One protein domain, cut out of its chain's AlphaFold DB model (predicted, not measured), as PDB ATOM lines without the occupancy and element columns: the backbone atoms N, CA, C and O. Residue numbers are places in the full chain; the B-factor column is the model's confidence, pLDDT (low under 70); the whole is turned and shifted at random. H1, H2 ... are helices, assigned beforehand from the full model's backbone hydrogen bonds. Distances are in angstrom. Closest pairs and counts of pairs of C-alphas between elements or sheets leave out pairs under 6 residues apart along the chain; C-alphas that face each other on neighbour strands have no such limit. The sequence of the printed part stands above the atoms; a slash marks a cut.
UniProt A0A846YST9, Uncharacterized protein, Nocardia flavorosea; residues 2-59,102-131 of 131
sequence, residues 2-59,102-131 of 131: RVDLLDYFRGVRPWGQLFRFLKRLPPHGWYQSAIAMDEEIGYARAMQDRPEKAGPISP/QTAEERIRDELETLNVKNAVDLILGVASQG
ATOM      1  N   ARG A   2     173.204 194.048 160.626       70.00
ATOM      2  CA  ARG A   2     172.169 194.069 159.579       70.00
ATOM      3  C   ARG A   2     172.334 192.798 158.744       70.00
ATOM      4  O   ARG A   2     173.327 192.667 158.041       70.00
ATOM      5  N   VAL A   3     171.440 191.832 158.926       78.62
ATOM      6  CA  VAL A   3     171.406 190.604 158.119       78.62
ATOM      7  C   VAL A   3     170.502 190.881 156.924       78.62
ATOM      8  O   VAL A   3     169.335 191.208 157.126       78.62
ATOM      9  N   ASP A   4     171.039 190.782 155.711       86.81
ATOM     10  CA  ASP A   4     170.249 190.834 154.482       86.81
ATOM     11  C   ASP A   4     169.869 189.405 154.069       86.81
ATOM     12  O   ASP A   4     170.706 188.500 154.063       86.81
ATOM     13  N   LEU A   5     168.593 189.184 153.750       84.25
ATOM     14  CA  LEU A   5     168.121 187.893 153.253       84.25
ATOM     15  C   LEU A   5     168.731 187.576 151.884       84.25
ATOM     16  O   LEU A   5     169.016 186.412 151.602       84.25
ATOM     17  N   LEU A   6     168.991 188.597 151.061       88.50
ATOM     18  CA  LEU A   6     169.547 188.433 149.717       88.50
ATOM     19  C   LEU A   6     170.955 187.823 149.725       88.50
ATOM     20  O   LEU A   6     171.312 187.130 148.773       88.50
ATOM     21  N   ASP A   7     171.725 187.997 150.804       89.38
ATOM     22  CA  ASP A   7     173.054 187.389 150.958       89.38
ATOM     23  C   ASP A   7     173.002 185.853 150.920       89.38
ATOM     24  O   ASP A   7     173.928 185.208 150.429       89.38
ATOM     25  N   TYR A   8     171.918 185.247 151.416       88.50
ATOM     26  CA  TYR A   8     171.741 183.793 151.379       88.50
ATOM     27  C   TYR A   8     171.379 183.311 149.973       88.50
ATOM     28  O   TYR A   8     171.965 182.349 149.481       88.50
ATOM     29  N   PHE A   9     170.473 184.019 149.289       88.69
ATOM     30  CA  PHE A   9     170.051 183.671 147.928       88.69
ATOM     31  C   PHE A   9     171.172 183.850 146.895       88.69
ATOM     32  O   PHE A   9     171.221 183.119 145.911       88.69
ATOM     33  N   ARG A  10     172.097 184.786 147.132       90.38
ATOM     34  CA  ARG A  10     173.290 185.006 146.296       90.38
ATOM     35  C   ARG A  10     174.440 184.040 146.596       90.38
ATOM     36  O   ARG A  10     175.468 184.112 145.933       90.38
ATOM     37  N   GLY A  11     174.300 183.174 147.601       88.00
ATOM     38  CA  GLY A  11     175.340 182.223 148.002       88.00
ATOM     39  C   GLY A  11     176.486 182.825 148.824       88.00
ATOM     40  O   GLY A  11     177.462 182.132 149.093       88.00
ATOM     41  N   VAL A  12     176.374 184.083 149.271       91.38
ATOM     42  CA  VAL A  12     177.366 184.727 150.156       91.38
ATOM     43  C   VAL A  12     177.349 184.083 151.546       91.38
ATOM     44  O   VAL A  12     178.375 184.009 152.224       91.38
ATOM     45  N   ARG A  13     176.184 183.591 151.984       88.38
ATOM     46  CA  ARG A  13     176.001 182.877 153.253       88.38
ATOM     47  C   ARG A  13     175.393 181.489 153.034       88.38
ATOM     48  O   ARG A  13     174.523 181.336 152.179       88.38
ATOM     49  N   PRO A  14     175.775 180.480 153.837       92.38
ATOM     50  CA  PRO A  14     175.262 179.124 153.684       92.38
ATOM     51  C   PRO A  14     173.796 179.005 154.127       92.38
ATOM     52  O   PRO A  14     173.396 179.539 155.164       92.38
ATOM     53  N   TRP A  15     173.016 178.192 153.412       90.12
ATOM     54  CA  TRP A  15     171.609 177.899 153.727       90.12
ATOM     55  C   TRP A  15     171.391 177.387 155.156       90.12
ATOM     56  O   TRP A  15     170.447 177.790 155.832       90.12
ATOM     57  N   GLY A  16     172.304 176.560 155.678       90.88
ATOM     58  CA  GLY A  16     172.227 176.064 157.058       90.88
ATOM     59  C   GLY A  16     172.299 177.170 158.123       90.88
ATOM     60  O   GLY A  16     171.821 176.991 159.245       90.88
ATOM     61  N   GLN A  17     172.879 178.332 157.806       89.75
ATOM     62  CA  GLN A  17     172.825 179.502 158.685       89.75
ATOM     63  C   GLN A  17     171.444 180.167 158.638       89.75
ATOM     64  O   GLN A  17     170.922 180.511 159.699       89.75
ATOM     65  N   LEU A  18     170.823 180.270 157.456       88.94
ATOM     66  CA  LEU A  18     169.464 180.799 157.308       88.94
ATOM     67  C   LEU A  18     168.447 179.957 158.083       88.94
ATOM     68  O   LEU A  18     167.678 180.501 158.868       88.94
ATOM     69  N   PHE A  19     168.484 178.629 157.944       88.31
ATOM     70  CA  PHE A  19     167.563 177.749 158.671       88.31
ATOM     71  C   PHE A  19     167.688 177.894 160.191       88.31
ATOM     72  O   PHE A  19     166.682 177.942 160.897       88.31
ATOM     73  N   ARG A  20     168.915 178.010 160.712       89.00
ATOM     74  CA  ARG A  20     169.141 178.257 162.146       89.00
ATOM     75  C   ARG A  20     168.625 179.624 162.586       89.00
ATOM     76  O   ARG A  20     168.131 179.742 163.703       89.00
ATOM     77  N   PHE A  21     168.740 180.635 161.730       88.75
ATOM     78  CA  PHE A  21     168.194 181.963 161.988       88.75
ATOM     79  C   PHE A  21     166.661 181.937 162.041       88.75
ATOM     80  O   PHE A  21     166.089 182.358 163.042       88.75
ATOM     81  N   LEU A  22     166.003 181.359 161.031       87.44
ATOM     82  CA  LEU A  22     164.543 181.244 160.963       87.44
ATOM     83  C   LEU A  22     163.970 180.469 162.159       87.44
ATOM     84  O   LEU A  22     163.002 180.908 162.776       87.44
ATOM     85  N   LYS A  23     164.625 179.372 162.565       84.38
ATOM     86  CA  LYS A  23     164.243 178.590 163.757       84.38
ATOM     87  C   LYS A  23     164.367 179.357 165.077       84.38
ATOM     88  O   LYS A  23     163.752 178.959 166.058       84.38
ATOM     89  N   ARG A  24     165.171 180.421 165.124       85.50
ATOM     90  CA  ARG A  24     165.374 181.262 166.315       85.50
ATOM     91  C   ARG A  24     164.511 182.520 166.320       85.50
ATOM     92  O   ARG A  24     164.630 183.320 167.246       85.50
ATOM     93  N   LEU A  25     163.671 182.718 165.303       84.88
ATOM     94  CA  LEU A  25     162.723 183.825 165.305       84.88
ATOM     95  C   LEU A  25     161.749 183.696 166.485       84.88
ATOM     96  O   LEU A  25     161.430 182.575 166.888       84.88
ATOM     97  N   PRO A  26     161.259 184.827 167.029       83.00
ATOM     98  CA  PRO A  26     160.279 184.804 168.104       83.00
ATOM     99  C   PRO A  26     159.068 183.929 167.742       83.00
ATOM    100  O   PRO A  26     158.571 184.031 166.616       83.00
ATOM    101  N   PRO A  27     158.552 183.121 168.685       77.31
ATOM    102  CA  PRO A  27     157.450 182.186 168.432       77.31
ATOM    103  C   PRO A  27     156.150 182.886 168.014       77.31
ATOM    104  O   PRO A  27     155.304 182.276 167.373       77.31
ATOM    105  N   HIS A  28     156.015 184.173 168.341       77.31
ATOM    106  CA  HIS A  28     154.859 185.009 168.004       77.31
ATOM    107  C   HIS A  28     155.072 185.889 166.764       77.31
ATOM    108  O   HIS A  28     154.348 186.861 166.549       77.31
ATOM    109  N   GLY A  29     156.124 185.622 165.987       80.12
ATOM    110  CA  GLY A  29     156.376 186.316 164.731       80.12
ATOM    111  C   GLY A  29     155.495 185.782 163.603       80.12
ATOM    112  O   GLY A  29     155.193 184.593 163.556       80.12
ATOM    113  N   TRP A  30     155.179 186.643 162.633       81.75
ATOM    114  CA  TRP A  30     154.376 186.311 161.447       81.75
ATOM    115  C   TRP A  30     154.819 185.024 160.738       81.75
ATOM    116  O   TRP A  30     153.982 184.218 160.353       81.75
ATOM    117  N   TYR A  31     156.131 184.810 160.610       85.19
ATOM    118  CA  TYR A  31     156.690 183.605 159.995       85.19
ATOM    119  C   TYR A  31     156.348 182.323 160.769       85.19
ATOM    120  O   TYR A  31     155.907 181.344 160.174       85.19
ATOM    121  N   GLN A  32     156.522 182.331 162.095       85.38
ATOM    122  CA  GLN A  32     156.231 181.163 162.933       85.38
ATOM    123  C   GLN A  32     154.730 180.872 162.961       85.38
ATOM    124  O   GLN A  32     154.331 179.717 162.854       85.38
ATOM    125  N   SER A  33     153.904 181.918 163.017       86.56
ATOM    126  CA  SER A  33     152.451 181.784 162.936       86.56
ATOM    127  C   SER A  33     151.981 181.242 161.588       86.56
ATOM    128  O   SER A  33     151.094 180.401 161.560       86.56
ATOM    129  N   ALA A  34     152.585 181.669 160.474       87.19
ATOM    130  CA  ALA A  34     152.264 181.126 159.153       87.19
ATOM    131  C   ALA A  34     152.593 179.628 159.068       87.19
ATOM    132  O   ALA A  34     151.754 178.845 158.643       87.19
ATOM    133  N   ILE A  35     153.766 179.217 159.563       88.12
ATOM    134  CA  ILE A  35     154.148 177.798 159.644       88.12
ATOM    135  C   ILE A  35     153.206 177.007 160.554       88.12
ATOM    136  O   ILE A  35     152.906 175.854 160.275       88.12
ATOM    137  N   ALA A  36     152.764 177.595 161.663       87.00
ATOM    138  CA  ALA A  36     151.857 176.933 162.596       87.00
ATOM    139  C   ALA A  36     150.443 176.731 162.030       87.00
ATOM    140  O   ALA A  36     149.703 175.895 162.542       87.00
ATOM    141  N   MET A  37     150.068 177.498 161.007       89.06
ATOM    142  CA  MET A  37     148.784 177.382 160.313       89.06
ATOM    143  C   MET A  37     148.858 176.533 159.039       89.06
ATOM    144  O   MET A  37     147.827 176.310 158.413       89.06
ATOM    145  N   ASP A  38     150.046 176.068 158.656       91.12
ATOM    146  CA  ASP A  38     150.231 175.167 157.521       91.12
ATOM    147  C   ASP A  38     149.694 173.769 157.869       91.12
ATOM    148  O   ASP A  38     150.093 173.167 158.871       91.12
ATOM    149  N   GLU A  39     148.760 173.265 157.060       91.12
ATOM    150  CA  GLU A  39     148.082 171.992 157.313       91.12
ATOM    151  C   GLU A  39     149.004 170.783 157.151       91.12
ATOM    152  O   GLU A  39     148.925 169.856 157.958       91.12
ATOM    153  N   GLU A  40     149.909 170.789 156.166       91.31
ATOM    154  CA  GLU A  40     150.829 169.671 155.927       91.31
ATOM    155  C   GLU A  40     151.806 169.531 157.097       91.31
ATOM    156  O   GLU A  40     152.021 168.440 157.637       91.31
ATOM    157  N   ILE A  41     152.356 170.664 157.545       88.00
ATOM    158  CA  ILE A  41     153.241 170.710 158.712       88.00
ATOM    159  C   ILE A  41     152.466 170.346 159.982       88.00
ATOM    160  O   ILE A  41     152.981 169.604 160.823       88.00
ATOM    161  N   GLY A  42     151.240 170.856 160.129       88.31
ATOM    162  CA  GLY A  42     150.358 170.567 161.255       88.31
ATOM    163  C   GLY A  42     150.065 169.075 161.388       88.31
ATOM    164  O   GLY A  42     150.226 168.522 162.474       88.31
ATOM    165  N   TYR A  43     149.735 168.405 160.283       90.31
ATOM    166  CA  TYR A  43     149.479 166.967 160.249       90.31
ATOM    167  C   TYR A  43     150.718 166.160 160.648       90.31
ATOM    168  O   TYR A  43     150.657 165.305 161.535       90.31
ATOM    169  N   ALA A  44     151.874 166.484 160.058       89.62
ATOM    170  CA  ALA A  44     153.132 165.813 160.366       89.62
ATOM    171  C   ALA A  44     153.536 165.952 161.846       89.62
ATOM    172  O   ALA A  44     154.120 165.028 162.412       89.62
ATOM    173  N   ARG A  45     153.226 167.090 162.484       87.19
ATOM    174  CA  ARG A  45     153.458 167.305 163.922       87.19
ATOM    175  C   ARG A  45     152.418 166.623 164.798       87.19
ATOM    176  O   ARG A  45     152.789 166.080 165.831       87.19
ATOM    177  N   ALA A  46     151.149 166.619 164.393       87.62
ATOM    178  CA  ALA A  46     150.064 165.987 165.142       87.62
ATOM    179  C   ALA A  46     150.295 164.479 165.332       87.62
ATOM    180  O   ALA A  46     149.959 163.934 166.381       87.62
ATOM    181  N   MET A  47     150.929 163.830 164.351       87.12
ATOM    182  CA  MET A  47     151.326 162.419 164.414       87.12
ATOM    183  C   MET A  47     152.507 162.125 165.351       87.12
ATOM    184  O   MET A  47     152.739 160.967 165.685       87.12
ATOM    185  N   GLN A  48     153.282 163.137 165.744       87.25
ATOM    186  CA  GLN A  48     154.428 162.966 166.640       87.25
ATOM    187  C   GLN A  48     153.993 163.060 168.106       87.25
ATOM    188  O   GLN A  48     153.010 163.735 168.438       87.25
ATOM    189  N   ASP A  49     154.762 162.435 168.999       82.06
ATOM    190  CA  ASP A  49     154.549 162.579 170.438       82.06
ATOM    191  C   ASP A  49     154.715 164.037 170.868       82.06
ATOM    192  O   ASP A  49     155.633 164.748 170.440       82.06
ATOM    193  N   ARG A  50     153.798 164.496 171.725       75.31
ATOM    194  CA  ARG A  50     153.791 165.885 172.176       75.31
ATOM    195  C   ARG A  50     155.031 166.136 173.040       75.31
ATOM    196  O   ARG A  50     155.203 165.465 174.057       75.31
ATOM    197  N   PRO A  51     155.877 167.123 172.706       72.62
ATOM    198  CA  PRO A  51     156.980 167.484 173.581       72.62
ATOM    199  C   PRO A  51     156.431 168.043 174.902       72.62
ATOM    200  O   PRO A  51     155.564 168.916 174.897       72.62
ATOM    201  N   GLU A  52     156.975 167.594 176.039       64.25
ATOM    202  CA  GLU A  52     156.528 168.002 177.386       64.25
ATOM    203  C   GLU A  52     156.588 169.523 177.627       64.25
ATOM    204  O   GLU A  52     155.903 170.054 178.499       64.25
ATOM    205  N   LYS A  53     157.424 170.244 176.867       58.84
ATOM    206  CA  LYS A  53     157.640 171.691 176.994       58.84
ATOM    207  C   LYS A  53     157.636 172.381 175.632       58.84
ATOM    208  O   LYS A  53     158.663 172.888 175.181       58.84
ATOM    209  N   ALA A  54     156.482 172.428 174.977       61.69
ATOM    210  CA  ALA A  54     156.260 173.394 173.902       61.69
ATOM    211  C   ALA A  54     155.790 174.729 174.496       61.69
ATOM    212  O   ALA A  54     154.804 174.784 175.229       61.69
ATOM    213  N   GLY A  55     156.498 175.817 174.182       62.50
ATOM    214  CA  GLY A  55     155.960 177.160 174.394       62.50
ATOM    215  C   GLY A  55     154.768 177.404 173.456       62.50
ATOM    216  O   GLY A  55     154.725 176.807 172.379       62.50
ATOM    217  N   PRO A  56     153.809 178.268 173.827       63.97
ATOM    218  CA  PRO A  56     152.641 178.522 172.994       63.97
ATOM    219  C   PRO A  56     153.072 179.185 171.681       63.97
ATOM    220  O   PRO A  56     153.612 180.294 171.686       63.97
ATOM    221  N   ILE A  57     152.842 178.511 170.554       69.00
ATOM    222  CA  ILE A  57     152.984 179.119 169.230       69.00
ATOM    223  C   ILE A  57     151.671 179.819 168.924       69.00
ATOM    224  O   ILE A  57     150.600 179.241 169.090       69.00
ATOM    225  N   SER A  58     151.739 181.085 168.523       74.38
ATOM    226  CA  SER A  58     150.520 181.831 168.260       74.38
ATOM    227  C   SER A  58     150.014 181.584 166.835       74.38
ATOM    228  O   SER A  58     150.810 181.671 165.893       74.38
ATOM    229  N   PRO A  59     148.708 181.333 166.649       79.38
ATOM    230  CA  PRO A  59     148.081 181.254 165.332       79.38
ATOM    231  C   PRO A  59     148.222 182.553 164.531       79.38
ATOM    232  O   PRO A  59     148.497 183.627 165.080       79.38
ATOM    233  N   GLN A 102     143.231 178.320 167.167       85.94
ATOM    234  CA  GLN A 102     143.963 177.062 167.174       85.94
ATOM    235  C   GLN A 102     144.960 177.058 166.026       85.94
ATOM    236  O   GLN A 102     144.686 177.575 164.940       85.94
ATOM    237  N   THR A 103     146.130 176.491 166.282       88.00
ATOM    238  CA  THR A 103     147.085 176.146 165.226       88.00
ATOM    239  C   THR A 103     146.559 174.969 164.399       88.00
ATOM    240  O   THR A 103     145.654 174.248 164.826       88.00
ATOM    241  N   ALA A 104     147.128 174.747 163.212       88.75
ATOM    242  CA  ALA A 104     146.756 173.601 162.384       88.75
ATOM    243  C   ALA A 104     147.019 172.271 163.110       88.75
ATOM    244  O   ALA A 104     146.191 171.368 163.046       88.75
ATOM    245  N   GLU A 105     148.128 172.180 163.853       88.69
ATOM    246  CA  GLU A 105     148.445 171.007 164.677       88.69
ATOM    247  C   GLU A 105     147.373 170.752 165.745       88.69
ATOM    248  O   GLU A 105     146.892 169.629 165.868       88.69
ATOM    249  N   GLU A 106     146.999 171.778 166.513       87.81
ATOM    250  CA  GLU A 106     146.006 171.650 167.586       87.81
ATOM    251  C   GLU A 106     144.649 171.212 167.041       87.81
ATOM    252  O   GLU A 106     144.067 170.264 167.555       87.81
ATOM    253  N   ARG A 107     144.190 171.833 165.948       89.50
ATOM    254  CA  ARG A 107     142.930 171.457 165.299       89.50
ATOM    255  C   ARG A 107     142.921 169.986 164.874       89.50
ATOM    256  O   ARG A 107     141.967 169.272 165.162       89.50
ATOM    257  N   ILE A 108     143.987 169.521 164.220       90.75
ATOM    258  CA  ILE A 108     144.086 168.133 163.743       90.75
ATOM    259  C   ILE A 108     144.153 167.152 164.920       90.75
ATOM    260  O   ILE A 108     143.541 166.086 164.870       90.75
ATOM    261  N   ARG A 109     144.877 167.489 165.994       88.00
ATOM    262  CA  ARG A 109     144.910 166.654 167.205       88.00
ATOM    263  C   ARG A 109     143.531 166.549 167.845       88.00
ATOM    264  O   ARG A 109     143.106 165.435 168.129       88.00
ATOM    265  N   ASP A 110     142.823 167.663 167.999       88.69
ATOM    266  CA  ASP A 110     141.468 167.679 168.559       88.69
ATOM    267  C   ASP A 110     140.506 166.815 167.719       88.69
ATOM    268  O   ASP A 110     139.682 166.073 168.263       88.69
ATOM    269  N   GLU A 111     140.632 166.856 166.387       89.75
ATOM    270  CA  GLU A 111     139.875 165.996 165.470       89.75
ATOM    271  C   GLU A 111     140.191 164.506 165.700       89.75
ATOM    272  O   GLU A 111     139.273 163.697 165.865       89.75
ATOM    273  N   LEU A 112     141.475 164.134 165.774       89.94
ATOM    274  CA  LEU A 112     141.908 162.754 166.032       89.94
ATOM    275  C   LEU A 112     141.462 162.251 167.410       89.94
ATOM    276  O   LEU A 112     140.992 161.121 167.534       89.94
ATOM    277  N   GLU A 113     141.576 163.081 168.445       88.81
ATOM    278  CA  GLU A 113     141.121 162.758 169.798       88.81
ATOM    279  C   GLU A 113     139.608 162.528 169.826       88.81
ATOM    280  O   GLU A 113     139.146 161.532 170.384       88.81
ATOM    281  N   THR A 114     138.835 163.382 169.153       90.31
ATOM    282  CA  THR A 114     137.377 163.233 169.050       90.31
ATOM    283  C   THR A 114     136.993 161.921 168.363       90.31
ATOM    284  O   THR A 114     136.098 161.214 168.833       90.31
ATOM    285  N   LEU A 115     137.688 161.557 167.280       90.94
ATOM    286  CA  LEU A 115     137.483 160.283 166.586       90.94
ATOM    287  C   LEU A 115     137.837 159.087 167.476       90.94
ATOM    288  O   LEU A 115     137.068 158.129 167.548       90.94
ATOM    289  N   ASN A 116     138.954 159.154 168.198       89.56
ATOM    290  CA  ASN A 116     139.386 158.096 169.109       89.56
ATOM    291  C   ASN A 116     138.393 157.889 170.256       89.56
ATOM    292  O   ASN A 116     138.038 156.751 170.563       89.56
ATOM    293  N   VAL A 117     137.906 158.978 170.858       91.62
ATOM    294  CA  VAL A 117     136.883 158.924 171.910       91.62
ATOM    295  C   VAL A 117     135.595 158.323 171.364       91.62
ATOM    296  O   VAL A 117     135.037 157.431 171.997       91.62
ATOM    297  N   LYS A 118     135.143 158.755 170.183       92.88
ATOM    298  CA  LYS A 118     133.944 158.200 169.548       92.88
ATOM    299  C   LYS A 118     134.081 156.692 169.322       92.88
ATOM    300  O   LYS A 118     133.217 155.942 169.759       92.88
ATOM    301  N   ASN A 119     135.197 156.248 168.747       91.69
ATOM    302  CA  ASN A 119     135.467 154.828 168.519       91.69
ATOM    303  C   ASN A 119     135.510 154.026 169.832       91.69
ATOM    304  O   ASN A 119     134.989 152.915 169.897       91.69
ATOM    305  N   ALA A 120     136.102 154.587 170.890       91.12
ATOM    306  CA  ALA A 120     136.143 153.949 172.204       91.12
ATOM    307  C   ALA A 120     134.746 153.845 172.838       91.12
ATOM    308  O   ALA A 120     134.406 152.813 173.412       91.12
ATOM    309  N   VAL A 121     133.924 154.890 172.712       92.62
ATOM    310  CA  VAL A 121     132.532 154.887 173.184       92.62
ATOM    311  C   VAL A 121     131.703 153.867 172.404       92.62
ATOM    312  O   VAL A 121     131.000 153.073 173.024       92.62
ATOM    313  N   ASP A 122     131.832 153.821 171.078       92.06
ATOM    314  CA  ASP A 122     131.121 152.864 170.222       92.06
ATOM    315  C   ASP A 122     131.495 151.408 170.560       92.06
ATOM    316  O   ASP A 122     130.629 150.526 170.575       92.06
ATOM    317  N   LEU A 123     132.765 151.162 170.906       90.44
ATOM    318  CA  LEU A 123     133.248 149.868 171.393       90.44
ATOM    319  C   LEU A 123     132.631 149.496 172.750       90.44
ATOM    320  O   LEU A 123     132.171 148.369 172.922       90.44
ATOM    321  N   ILE A 124     132.599 150.431 173.708       90.81
ATOM    322  CA  ILE A 124     132.025 150.206 175.048       90.81
ATOM    323  C   ILE A 124     130.513 149.964 174.969       90.81
ATOM    324  O   ILE A 124     129.983 149.122 175.692       90.81
ATOM    325  N   LEU A 125     129.815 150.687 174.091       89.50
ATOM    326  CA  LEU A 125     128.368 150.571 173.907       89.50
ATOM    327  C   LEU A 125     127.960 149.361 173.049       89.50
ATOM    328  O   LEU A 125     126.768 149.110 172.896       89.50
ATOM    329  N   GLY A 126     128.919 148.602 172.500       79.19
ATOM    330  CA  GLY A 126     128.654 147.382 171.729       79.19
ATOM    331  C   GLY A 126     127.956 147.620 170.386       79.19
ATOM    332  O   GLY A 126     127.447 146.681 169.781       79.19
ATOM    333  N   VAL A 127     127.931 148.862 169.893       68.94
ATOM    334  CA  VAL A 127     127.253 149.222 168.632       68.94
ATOM    335  C   VAL A 127     128.016 148.675 167.413       68.94
ATOM    336  O   VAL A 127     127.435 148.473 166.351       68.94
ATOM    337  N   ALA A 128     129.301 148.348 167.575       57.44
ATOM    338  CA  ALA A 128     130.162 147.826 166.514       57.44
ATOM    339  C   ALA A 128     129.992 146.319 166.200       57.44
ATOM    340  O   ALA A 128     130.690 145.819 165.321       57.44
ATOM    341  N   SER A 129     129.102 145.575 166.876       54.34
ATOM    342  CA  SER A 129     128.950 144.116 166.683       54.34
ATOM    343  C   SER A 129     127.725 143.679 165.859       54.34
ATOM    344  O   SER A 129     127.289 142.537 165.998       54.34
ATOM    345  N   GLN A 130     127.136 144.554 165.036       49.59
ATOM    346  CA  GLN A 130     126.035 144.194 164.122       49.59
ATOM    347  C   GLN A 130     126.287 144.667 162.684       49.59
ATOM    348  O   GLN A 130     125.529 145.466 162.135       49.59
ATOM    349  N   GLY A 131     127.371 144.169 162.089       49.47
ATOM    350  CA  GLY A 131     127.617 144.187 160.645       49.47
ATOM    351  C   GLY A 131     127.896 142.778 160.159       49.47
ATOM    352  O   GLY A 131     128.738 142.119 160.809       49.47
TER     353      GLY A 131
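What this domain is: This is residues 2 to 59 and 102 to 131 of the 131 residues of an uncharacterized protein of Nocardia flavorosea (UniProt A0A846YST9). This is a thin, drawn-out chain of helices: four short helices, H1 to H4, zigzag one after another from one end towards the middle, and one long straight helix, H5, runs on from there towards the other end. H4 packs on the first part of H5 near the middle of the length, and there the loop of residues 48 to 54 sticks out sideways. The printed part has 88 residues with five named helices, in the order H1, H2, H3, H4, H5, and no named strand; its class is all helix. It is extended, with a radius of gyration of the C-alphas of 19.9 A, and forms a rod spanning 67 by 24 by 20 A.

Where its parts are: H1 covers residues 6 to 9 and begins at C-alpha 6, (169.547, 188.433, 149.717). H2 covers residues 15 to 23 and measures 12.5 A from first to last C-alpha. H3 covers residues 30 to 36, 9.8 A, and H4 covers residues 39 to 46, 10.1 A. H5 covers residues 104 to 124 and is the longest helix at 30.4 A, from C-alpha 104 at (146.756, 173.601, 162.384) to C-alpha 124 at (132.025, 150.206, 175.048).

How they stand to each other: H1 and H2 are close but not clearly touching, their closest C-alphas being those of Tyr 8 and Trp 15, 6.3 A apart. H2 and H3 are only just apart, with their closest C-alphas at 8.3 A. H3 and H4 are close but not clearly touching, with the closest C-alphas, of Ala 36 and Gly 42, at 6.7 A; they run the same way at a steep tilt of 62 degrees. H3 and H5 are also close but not clearly touching, at a shallow tilt of 21 degrees, the same way; their closest C-alphas, of Ala 36 and Ala 104, are 6.1 A apart. H4 and H5 touch, H5 with residues 104 to 109 alone; the closest C-alphas, of Gly 42 and Glu 105, are 3.9 A apart, and the lines stand at a steep tilt of 56 degrees, the same way. In H2, H3, H4 and H5 every O i to N i+4 pair is within hydrogen-bond range, while H1 is too short for such a pair.

The domain as a whole: The C-alphas farthest apart, of Arg 2 and Gln 130, are 68.1 A from each other. Residues 60 to 101 are not printed, and C-alphas 59 and 102 are 6.2 A apart across this cut. The links H1 to H2 and H3 to H4 are tight, and H2 to H3 is short. Mean pLDDT of the printed part is 83.7; residues 52 to 57 and 127 to 131 are under 70.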